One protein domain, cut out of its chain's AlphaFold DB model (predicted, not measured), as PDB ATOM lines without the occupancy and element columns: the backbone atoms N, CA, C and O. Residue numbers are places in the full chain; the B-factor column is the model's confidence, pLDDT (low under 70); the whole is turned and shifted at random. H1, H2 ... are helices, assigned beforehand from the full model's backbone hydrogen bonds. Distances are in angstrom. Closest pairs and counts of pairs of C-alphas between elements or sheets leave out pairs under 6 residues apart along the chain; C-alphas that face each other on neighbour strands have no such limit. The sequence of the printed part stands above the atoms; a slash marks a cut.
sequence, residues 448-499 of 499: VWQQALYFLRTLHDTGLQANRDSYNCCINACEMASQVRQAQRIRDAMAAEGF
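Overview. This is residues 448 to 499 of the 499 residues of the protein "Hypothetical protein" of Symbiodinium sp. CCMP2456 (UniProt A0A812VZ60). Three helices of equal length, joined end to end by brief links, run up and down side by side as a small three-helix bundle. H2 packs on both H1 and H3, while H1 and H3 are near each other without touching, which leaves the triangle of helices not fully closed. The printed part has 52 residues with three named helices, in the order H1, H2, H3, and no named strand; the class is all helix. It is compact, with a radius of gyration of the C-alphas of 10.2 A, and its C-alphas span 29 by 21 by 15 A.

Arrangement. H2, residues 468 to 480, touches H3, residues 484 to 496, and their closest C-alphas, those of Ile 475 and Ala 487, are 4.8 A apart. The two form a helical hairpin, running opposite ways at a shallow tilt of 14 degrees. H2 also touches H1, residues 449 to 461, where the closest C-alphas, those of Trp 449 and Cys 478, are 5.2 A apart. H1 and H2 are a helical hairpin too, running opposite ways at a shallow tilt of 26 degrees. H1 and H3 are near each other, with 5 pairs of C-alphas within 10 A. In H1, H2 and H3 every O i to N i+4 pair is within hydrogen-bond range.

Along the chain. H1 is 18.4 A long from first to last C-alpha and begins at C-alpha 449 (-39.130, 33.496, 42.587). H2 is 18.2 A long and begins at C-alpha 468 (-47.424, 41.469, 30.688). H3 is 18.6 A long and ends at C-alpha 496 (-37.359, 47.079, 26.761).

Size, cuts and confidence. The two C-alphas farthest apart, those of Gly 463 and Ser 482, are 29.4 A apart. The printed part has no cut and ends at Phe 499, the chain's last residue. The link from H2 to H3 is tight and that from H1 to H2 is short. The mean pLDDT of the printed part is 77.3, and residues 462 to 465 and 498 to 499 are under 70.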
ATOM      1  N   VAL A 448     -42.094  31.626  45.293       82.19
ATOM      2  CA  VAL A 448     -40.902  30.910  44.801       82.19
ATOM      3  C   VAL A 448     -40.369  31.569  43.524       82.19
ATOM      4  O   VAL A 448     -40.580  31.112  42.400       82.19
ATOM      5  N   TRP A 449     -39.631  32.668  43.695       77.75
ATOM      6  CA  TRP A 449     -39.130  33.496  42.587       77.75
ATOM      7  C   TRP A 449     -38.136  32.788  41.648       77.75
ATOM      8  O   TRP A 449     -38.090  33.084  40.455       77.75
ATOM      9  N   GLN A 450     -37.344  31.834  42.153       84.44
ATOM     10  CA  GLN A 450     -36.309  31.149  41.362       84.44
ATOM     11  C   GLN A 450     -36.903  30.332  40.213       84.44
ATOM     12  O   GLN A 450     -36.384  30.347  39.096       84.44
ATOM     13  N   GLN A 451     -38.005  29.631  40.482       82.31
ATOM     14  CA  GLN A 451     -38.666  28.806  39.478       82.31
ATOM     15  C   GLN A 451     -39.527  29.638  38.528       82.31
ATOM     16  O   GLN A 451     -39.520  29.377  37.327       82.31
ATOM     17  N   ALA A 452     -40.159  30.708  39.021       79.06
ATOM     18  CA  ALA A 452     -40.826  31.694  38.171       79.06
ATOM     19  C   ALA A 452     -39.860  32.305  37.131       79.06
ATOM     20  O   ALA A 452     -40.166  32.352  35.939       79.06
ATOM     21  N   LEU A 453     -38.643  32.678  37.549       79.88
ATOM     22  CA  LEU A 453     -37.598  33.170  36.643       79.88
ATOM     23  C   LEU A 453     -37.102  32.121  35.651       79.88
ATOM     24  O   LEU A 453     -36.788  32.461  34.510       79.88
ATOM     25  N   TYR A 454     -37.012  30.860  36.074       82.69
ATOM     26  CA  TYR A 454     -36.681  29.765  35.170       82.69
ATOM     27  C   TYR A 454     -37.721  29.663  34.050       82.69
ATOM     28  O   TYR A 454     -37.343  29.673  32.879       82.69
ATOM     29  N   PHE A 455     -39.016  29.668  34.384       78.25
ATOM     30  CA  PHE A 455     -40.073  29.608  33.374       78.25
ATOM     31  C   PHE A 455     -40.091  30.836  32.454       78.25
ATOM     32  O   PHE A 455     -40.256  30.686  31.241       78.25
ATOM     33  N   LEU A 456     -39.828  32.034  32.985       78.44
ATOM     34  CA  LEU A 456     -39.746  33.257  32.184       78.44
ATOM     35  C   LEU A 456     -38.563  33.241  31.201       78.44
ATOM     36  O   LEU A 456     -38.720  33.609  30.042       78.44
ATOM     37  N   ARG A 457     -37.398  32.725  31.609       79.00
ATOM     38  CA  ARG A 457     -36.270  32.508  30.684       79.00
ATOM     39  C   ARG A 457     -36.602  31.483  29.612       79.00
ATOM     40  O   ARG A 457     -36.284  31.688  28.450       79.00
ATOM     41  N   THR A 458     -37.300  30.413  29.979       77.31
ATOM     42  CA  THR A 458     -37.676  29.389  29.001       77.31
ATOM     43  C   THR A 458     -38.699  29.884  27.981       77.31
ATOM     44  O   THR A 458     -38.687  29.407  26.849       77.31
ATOM     45  N   LEU A 459     -39.534  30.870  28.328       75.56
ATOM     46  CA  LEU A 459     -40.377  31.569  27.353       75.56
ATOM     47  C   LEU A 459     -39.525  32.313  26.312       75.56
ATOM     48  O   LEU A 459     -39.727  32.107  25.117       75.56
ATOM     49  N   HIS A 460     -38.500  33.053  26.747       74.38
ATOM     50  CA  HIS A 460     -37.558  33.714  25.834       74.38
ATOM     51  C   HIS A 460     -36.772  32.729  24.960       74.38
ATOM     52  O   HIS A 460     -36.689  32.920  23.748       74.38
ATOM     53  N   ASP A 461     -36.251  31.647  25.545       72.06
ATOM     54  CA  ASP A 461     -35.454  30.643  24.825       72.06
ATOM     55  C   ASP A 461     -36.268  29.895  23.754       72.06
ATOM     56  O   ASP A 461     -35.717  29.415  22.764       72.06
ATOM     57  N   THR A 462     -37.586  29.775  23.946       68.69
ATOM     58  CA  THR A 462     -38.501  29.138  22.982       68.69
ATOM     59  C   THR A 462     -39.028  30.101  21.914       68.69
ATOM     60  O   THR A 462     -39.748  29.668  21.016       68.69
ATOM     61  N   GLY A 463     -38.662  31.388  21.971       65.69
ATOM     62  CA  GLY A 463     -39.138  32.416  21.040       65.69
ATOM     63  C   GLY A 463     -40.604  32.821  21.247       65.69
ATOM     64  O   GLY A 463     -41.191  33.454  20.372       65.69
ATOM     65  N   LEU A 464     -41.208  32.457  22.384       69.88
ATOM     66  CA  LEU A 464     -42.568  32.853  22.747       69.88
ATOM     67  C   LEU A 464     -42.527  34.217  23.449       69.88
ATOM     68  O   LEU A 464     -41.879  34.362  24.483       69.88
ATOM     69  N   GLN A 465     -43.233  35.214  22.907       68.00
ATOM     70  CA  GLN A 465     -43.347  36.532  23.545       68.00
ATOM     71  C   GLN A 465     -44.081  36.403  24.882       68.00
ATOM     72  O   GLN A 465     -45.215  35.921  24.938       68.00
ATOM     73  N   ALA A 466     -43.422  36.801  25.969       71.44
ATOM     74  CA  ALA A 466     -44.005  36.756  27.298       71.44
ATOM     75  C   ALA A 466     -45.056  37.867  27.451       71.44
ATOM     76  O   ALA A 466     -44.810  39.031  27.149       71.44
ATOM     77  N   ASN A 467     -46.243  37.517  27.949       78.00
ATOM     78  CA  ASN A 467     -47.291  38.503  28.210       78.00
ATOM     79  C   ASN A 467     -46.968  39.335  29.460       78.00
ATOM     80  O   ASN A 467     -46.359  38.827  30.407       78.00
ATOM     81  N   ARG A 468     -47.500  40.564  29.522       76.38
ATOM     82  CA  ARG A 468     -47.424  41.469  30.688       76.38
ATOM     83  C   ARG A 468     -47.784  40.784  32.015       76.38
ATOM     84  O   ARG A 468     -47.128  41.015  33.027       76.38
ATOM     85  N   ASP A 469     -48.761  39.878  32.000       77.19
ATOM     86  CA  ASP A 469     -49.159  39.090  33.174       77.19
ATOM     87  C   ASP A 469     -48.035  38.187  33.700       77.19
ATOM     88  O   ASP A 469     -47.877  38.050  34.911       77.19
ATOM     89  N   SER A 470     -47.225  37.600  32.814       77.06
ATOM     90  CA  SER A 470     -46.101  36.733  33.201       77.06
ATOM     91  C   SER A 470     -44.992  37.546  33.873       77.06
ATOM     92  O   SER A 470     -44.452  37.123  34.894       77.06
ATOM     93  N   TYR A 471     -44.702  38.744  33.350       79.44
ATOM     94  CA  TYR A 471     -43.763  39.684  33.967       79.44
ATOM     95  C   TYR A 471     -44.250  40.170  35.328       79.44
ATOM     96  O   TYR A 471     -43.501  40.093  36.300       79.44
ATOM     97  N   ASN A 472     -45.510  40.603  35.423       82.00
ATOM     98  CA  ASN A 472     -46.098  41.073  36.676       82.00
ATOM     99  C   ASN A 472     -46.104  39.978  37.752       82.00
ATOM    100  O   ASN A 472     -45.713  40.243  38.886       82.00
ATOM    101  N   CYS A 473     -46.465  38.736  37.407       80.62
ATOM    102  CA  CYS A 473     -46.433  37.619  38.356       80.62
ATOM    103  C   CYS A 473     -45.001  37.313  38.834       80.62
ATOM    104  O   CYS A 473     -44.786  37.103  40.025       80.62
ATOM    105  N   CYS A 474     -44.004  37.356  37.942       79.50
ATOM    106  CA  CYS A 474     -42.593  37.198  38.311       79.50
ATOM    107  C   CYS A 474     -42.074  38.339  39.200       79.50
ATOM    108  O   CYS A 474     -41.363  38.078  40.171       79.50
ATOM    109  N   ILE A 475     -42.425  39.592  38.890       81.31
ATOM    110  CA  ILE A 475     -42.059  40.773  39.688       81.31
ATOM    111  C   ILE A 475     -42.665  40.654  41.084       81.31
ATOM    112  O   ILE A 475     -41.930  40.732  42.066       81.31
ATOM    113  N   ASN A 476     -43.966  40.370  41.177       80.38
ATOM    114  CA  ASN A 476     -44.661  40.230  42.453       80.38
ATOM    115  C   ASN A 476     -44.109  39.052  43.271       80.38
ATOM    116  O   ASN A 476     -43.918  39.184  44.476       80.38
ATOM    117  N   ALA A 477     -43.772  37.922  42.637       80.06
ATOM    118  CA  ALA A 477     -43.099  36.806  43.308       80.06
ATOM    119  C   ALA A 477     -41.727  37.213  43.886       80.06
ATOM    120  O   ALA A 477     -41.386  36.828  45.004       80.06
ATOM    121  N   CYS A 478     -40.945  38.013  43.150       79.06
ATOM    122  CA  CYS A 478     -39.658  38.538  43.621       79.06
ATOM    123  C   CYS A 478     -39.826  39.552  44.762       79.06
ATOM    124  O   CYS A 478     -39.024  39.555  45.694       79.06
ATOM    125  N   GLU A 479     -40.853  40.401  44.706       79.75
ATOM    126  CA  GLU A 479     -41.157  41.384  45.750       79.75
ATOM    127  C   GLU A 479     -41.637  40.715  47.041       79.75
ATOM    128  O   GLU A 479     -41.123  41.040  48.111       79.75
ATOM    129  N   MET A 480     -42.519  39.712  46.951       80.19
ATOM    130  CA  MET A 480     -42.946  38.906  48.104       80.19
ATOM    131  C   MET A 480     -41.774  38.158  48.755       80.19
ATOM    132  O   MET A 480     -41.726  38.019  49.974       80.19
ATOM    133  N   ALA A 481     -40.782  37.742  47.964       81.12
ATOM    134  CA  ALA A 481     -39.551  37.124  48.453       81.12
ATOM    135  C   ALA A 481     -38.457  38.132  48.878       81.12
ATOM    136  O   ALA A 481     -37.317  37.732  49.130       81.12
ATOM    137  N   SER A 482     -38.771  39.433  48.948       81.56
ATOM    138  CA  SER A 482     -37.846  40.526  49.308       81.56
ATOM    139  C   SER A 482     -36.623  40.692  48.381       81.56
ATOM    140  O   SER A 482     -35.615  41.291  48.757       81.56
ATOM    141  N   GLN A 483     -36.694  40.210  47.136       82.56
ATOM    142  CA  GLN A 483     -35.627  40.296  46.127       82.56
ATOM    143  C   GLN A 483     -35.800  41.506  45.191       82.56
ATOM    144  O   GLN A 483     -35.970  41.378  43.976       82.56
ATOM    145  N   VAL A 484     -35.689  42.714  45.751       79.12
ATOM    146  CA  VAL A 484     -35.954  43.993  45.050       79.12
ATOM    147  C   VAL A 484     -35.067  44.205  43.812       79.12
ATOM    148  O   VAL A 484     -35.536  44.667  42.774       79.12
ATOM    149  N   ARG A 485     -33.786  43.813  43.877       80.50
ATOM    150  CA  ARG A 485     -32.839  43.978  42.756       80.50
ATOM    151  C   ARG A 485     -33.212  43.144  41.534       80.50
ATOM    152  O   ARG A 485     -32.926  43.541  40.409       80.50
ATOM    153  N   GLN A 486     -33.802  41.969  41.746       80.06
ATOM    154  CA  GLN A 486     -34.238  41.126  40.638       80.06
ATOM    155  C   GLN A 486     -35.570  41.606  40.071       80.06
ATOM    156  O   GLN A 486     -35.699  41.670  38.853       80.06
ATOM    157  N   ALA A 487     -36.496  42.048  40.926       79.00
ATOM    158  CA  ALA A 487     -37.737  42.686  40.494       79.00
ATOM    159  C   ALA A 487     -37.476  43.903  39.583       79.00
ATOM    160  O   ALA A 487     -38.107  44.032  38.536       79.00
ATOM    161  N   GLN A 488     -36.495  44.750  39.921       81.31
ATOM    162  CA  GLN A 488     -36.085  45.889  39.086       81.31
ATOM    163  C   GLN A 488     -35.539  45.455  37.720       81.31
ATOM    164  O   GLN A 488     -35.993  45.960  36.702       81.31
ATOM    165  N   ARG A 489     -34.663  44.443  37.668       82.06
ATOM    166  CA  ARG A 489     -34.145  43.914  36.390       82.06
ATOM    167  C   ARG A 489     -35.245  43.375  35.475       82.06
ATOM    168  O   ARG A 489     -35.148  43.512  34.262       82.06
ATOM    169  N   ILE A 490     -36.268  42.741  36.049       80.69
ATOM    170  CA  ILE A 490     -37.407  42.222  35.283       80.69
ATOM    171  C   ILE A 490     -38.285  43.380  34.781       80.69
ATOM    172  O   ILE A 490     -38.752  43.321  33.649       80.69
ATOM    173  N   ARG A 491     -38.470  44.448  35.574       79.62
ATOM    174  CA  ARG A 491     -39.168  45.673  35.133       79.62
ATOM    175  C   ARG A 491     -38.457  46.356  33.967       79.62
ATOM    176  O   ARG A 491     -39.116  46.732  33.006       79.62
ATOM    177  N   ASP A 492     -37.133  46.459  34.031       80.38
ATOM    178  CA  ASP A 492     -36.332  47.047  32.954       80.38
ATOM    179  C   ASP A 492     -36.414  46.200  31.670       80.38
ATOM    180  O   ASP A 492     -36.532  46.743  30.572       80.38
ATOM    181  N   ALA A 493     -36.425  44.868  31.803       78.31
ATOM    182  CA  ALA A 493     -36.622  43.950  30.680       78.31
ATOM    183  C   ALA A 493     -38.033  44.066  30.071       78.31
ATOM    184  O   ALA A 493     -38.166  44.100  28.852       78.31
ATOM    185  N   MET A 494     -39.072  44.199  30.904       78.81
ATOM    186  CA  MET A 494     -40.451  44.419  30.452       78.81
ATOM    187  C   MET A 494     -40.587  45.733  29.661       78.81
ATOM    188  O   MET A 494     -41.225  45.755  28.610       78.81
ATOM    189  N   ALA A 495     -39.943  46.810  30.127       76.25
ATOM    190  CA  ALA A 495     -39.939  48.103  29.443       76.25
ATOM    191  C   ALA A 495     -39.186  48.062  28.098       76.25
ATOM    192  O   ALA A 495     -39.586  48.728  27.144       76.25
ATOM    193  N   ALA A 496     -38.120  47.262  27.999       73.06
ATOM    194  CA  ALA A 496     -37.359  47.079  26.761       73.06
ATOM    195  C   ALA A 496     -38.141  46.315  25.673       73.06
ATOM    196  O   ALA A 496     -37.899  46.537  24.487       73.06
ATOM    197  N   GLU A 497     -39.091  45.456  26.056       70.06
ATOM    198  CA  GLU A 497     -39.966  44.723  25.125       70.06
ATOM    199  C   GLU A 497     -41.241  45.492  24.724       70.06
ATOM    200  O   GLU A 497     -42.011  45.011  23.893       70.06
ATOM    201  N   GLY A 498     -41.437  46.715  25.238       60.19
ATOM    202  CA  GLY A 498     -42.487  47.640  24.791       60.19
ATOM    203  C   GLY A 498     -43.826  47.556  25.536       60.19
ATOM    204  O   GLY A 498     -44.841  47.975  24.975       60.19
ATOM    205  N   PHE A 499     -43.842  47.030  26.767       54.59
ATOM    206  CA  PHE A 499     -45.039  46.890  27.616       54.59
ATOM    207  C   PHE A 499     -45.207  47.957  28.701       54.59
ATOM    208  O   PHE A 499     -44.188  48.501  29.186       54.59
TER     209      PHE A 499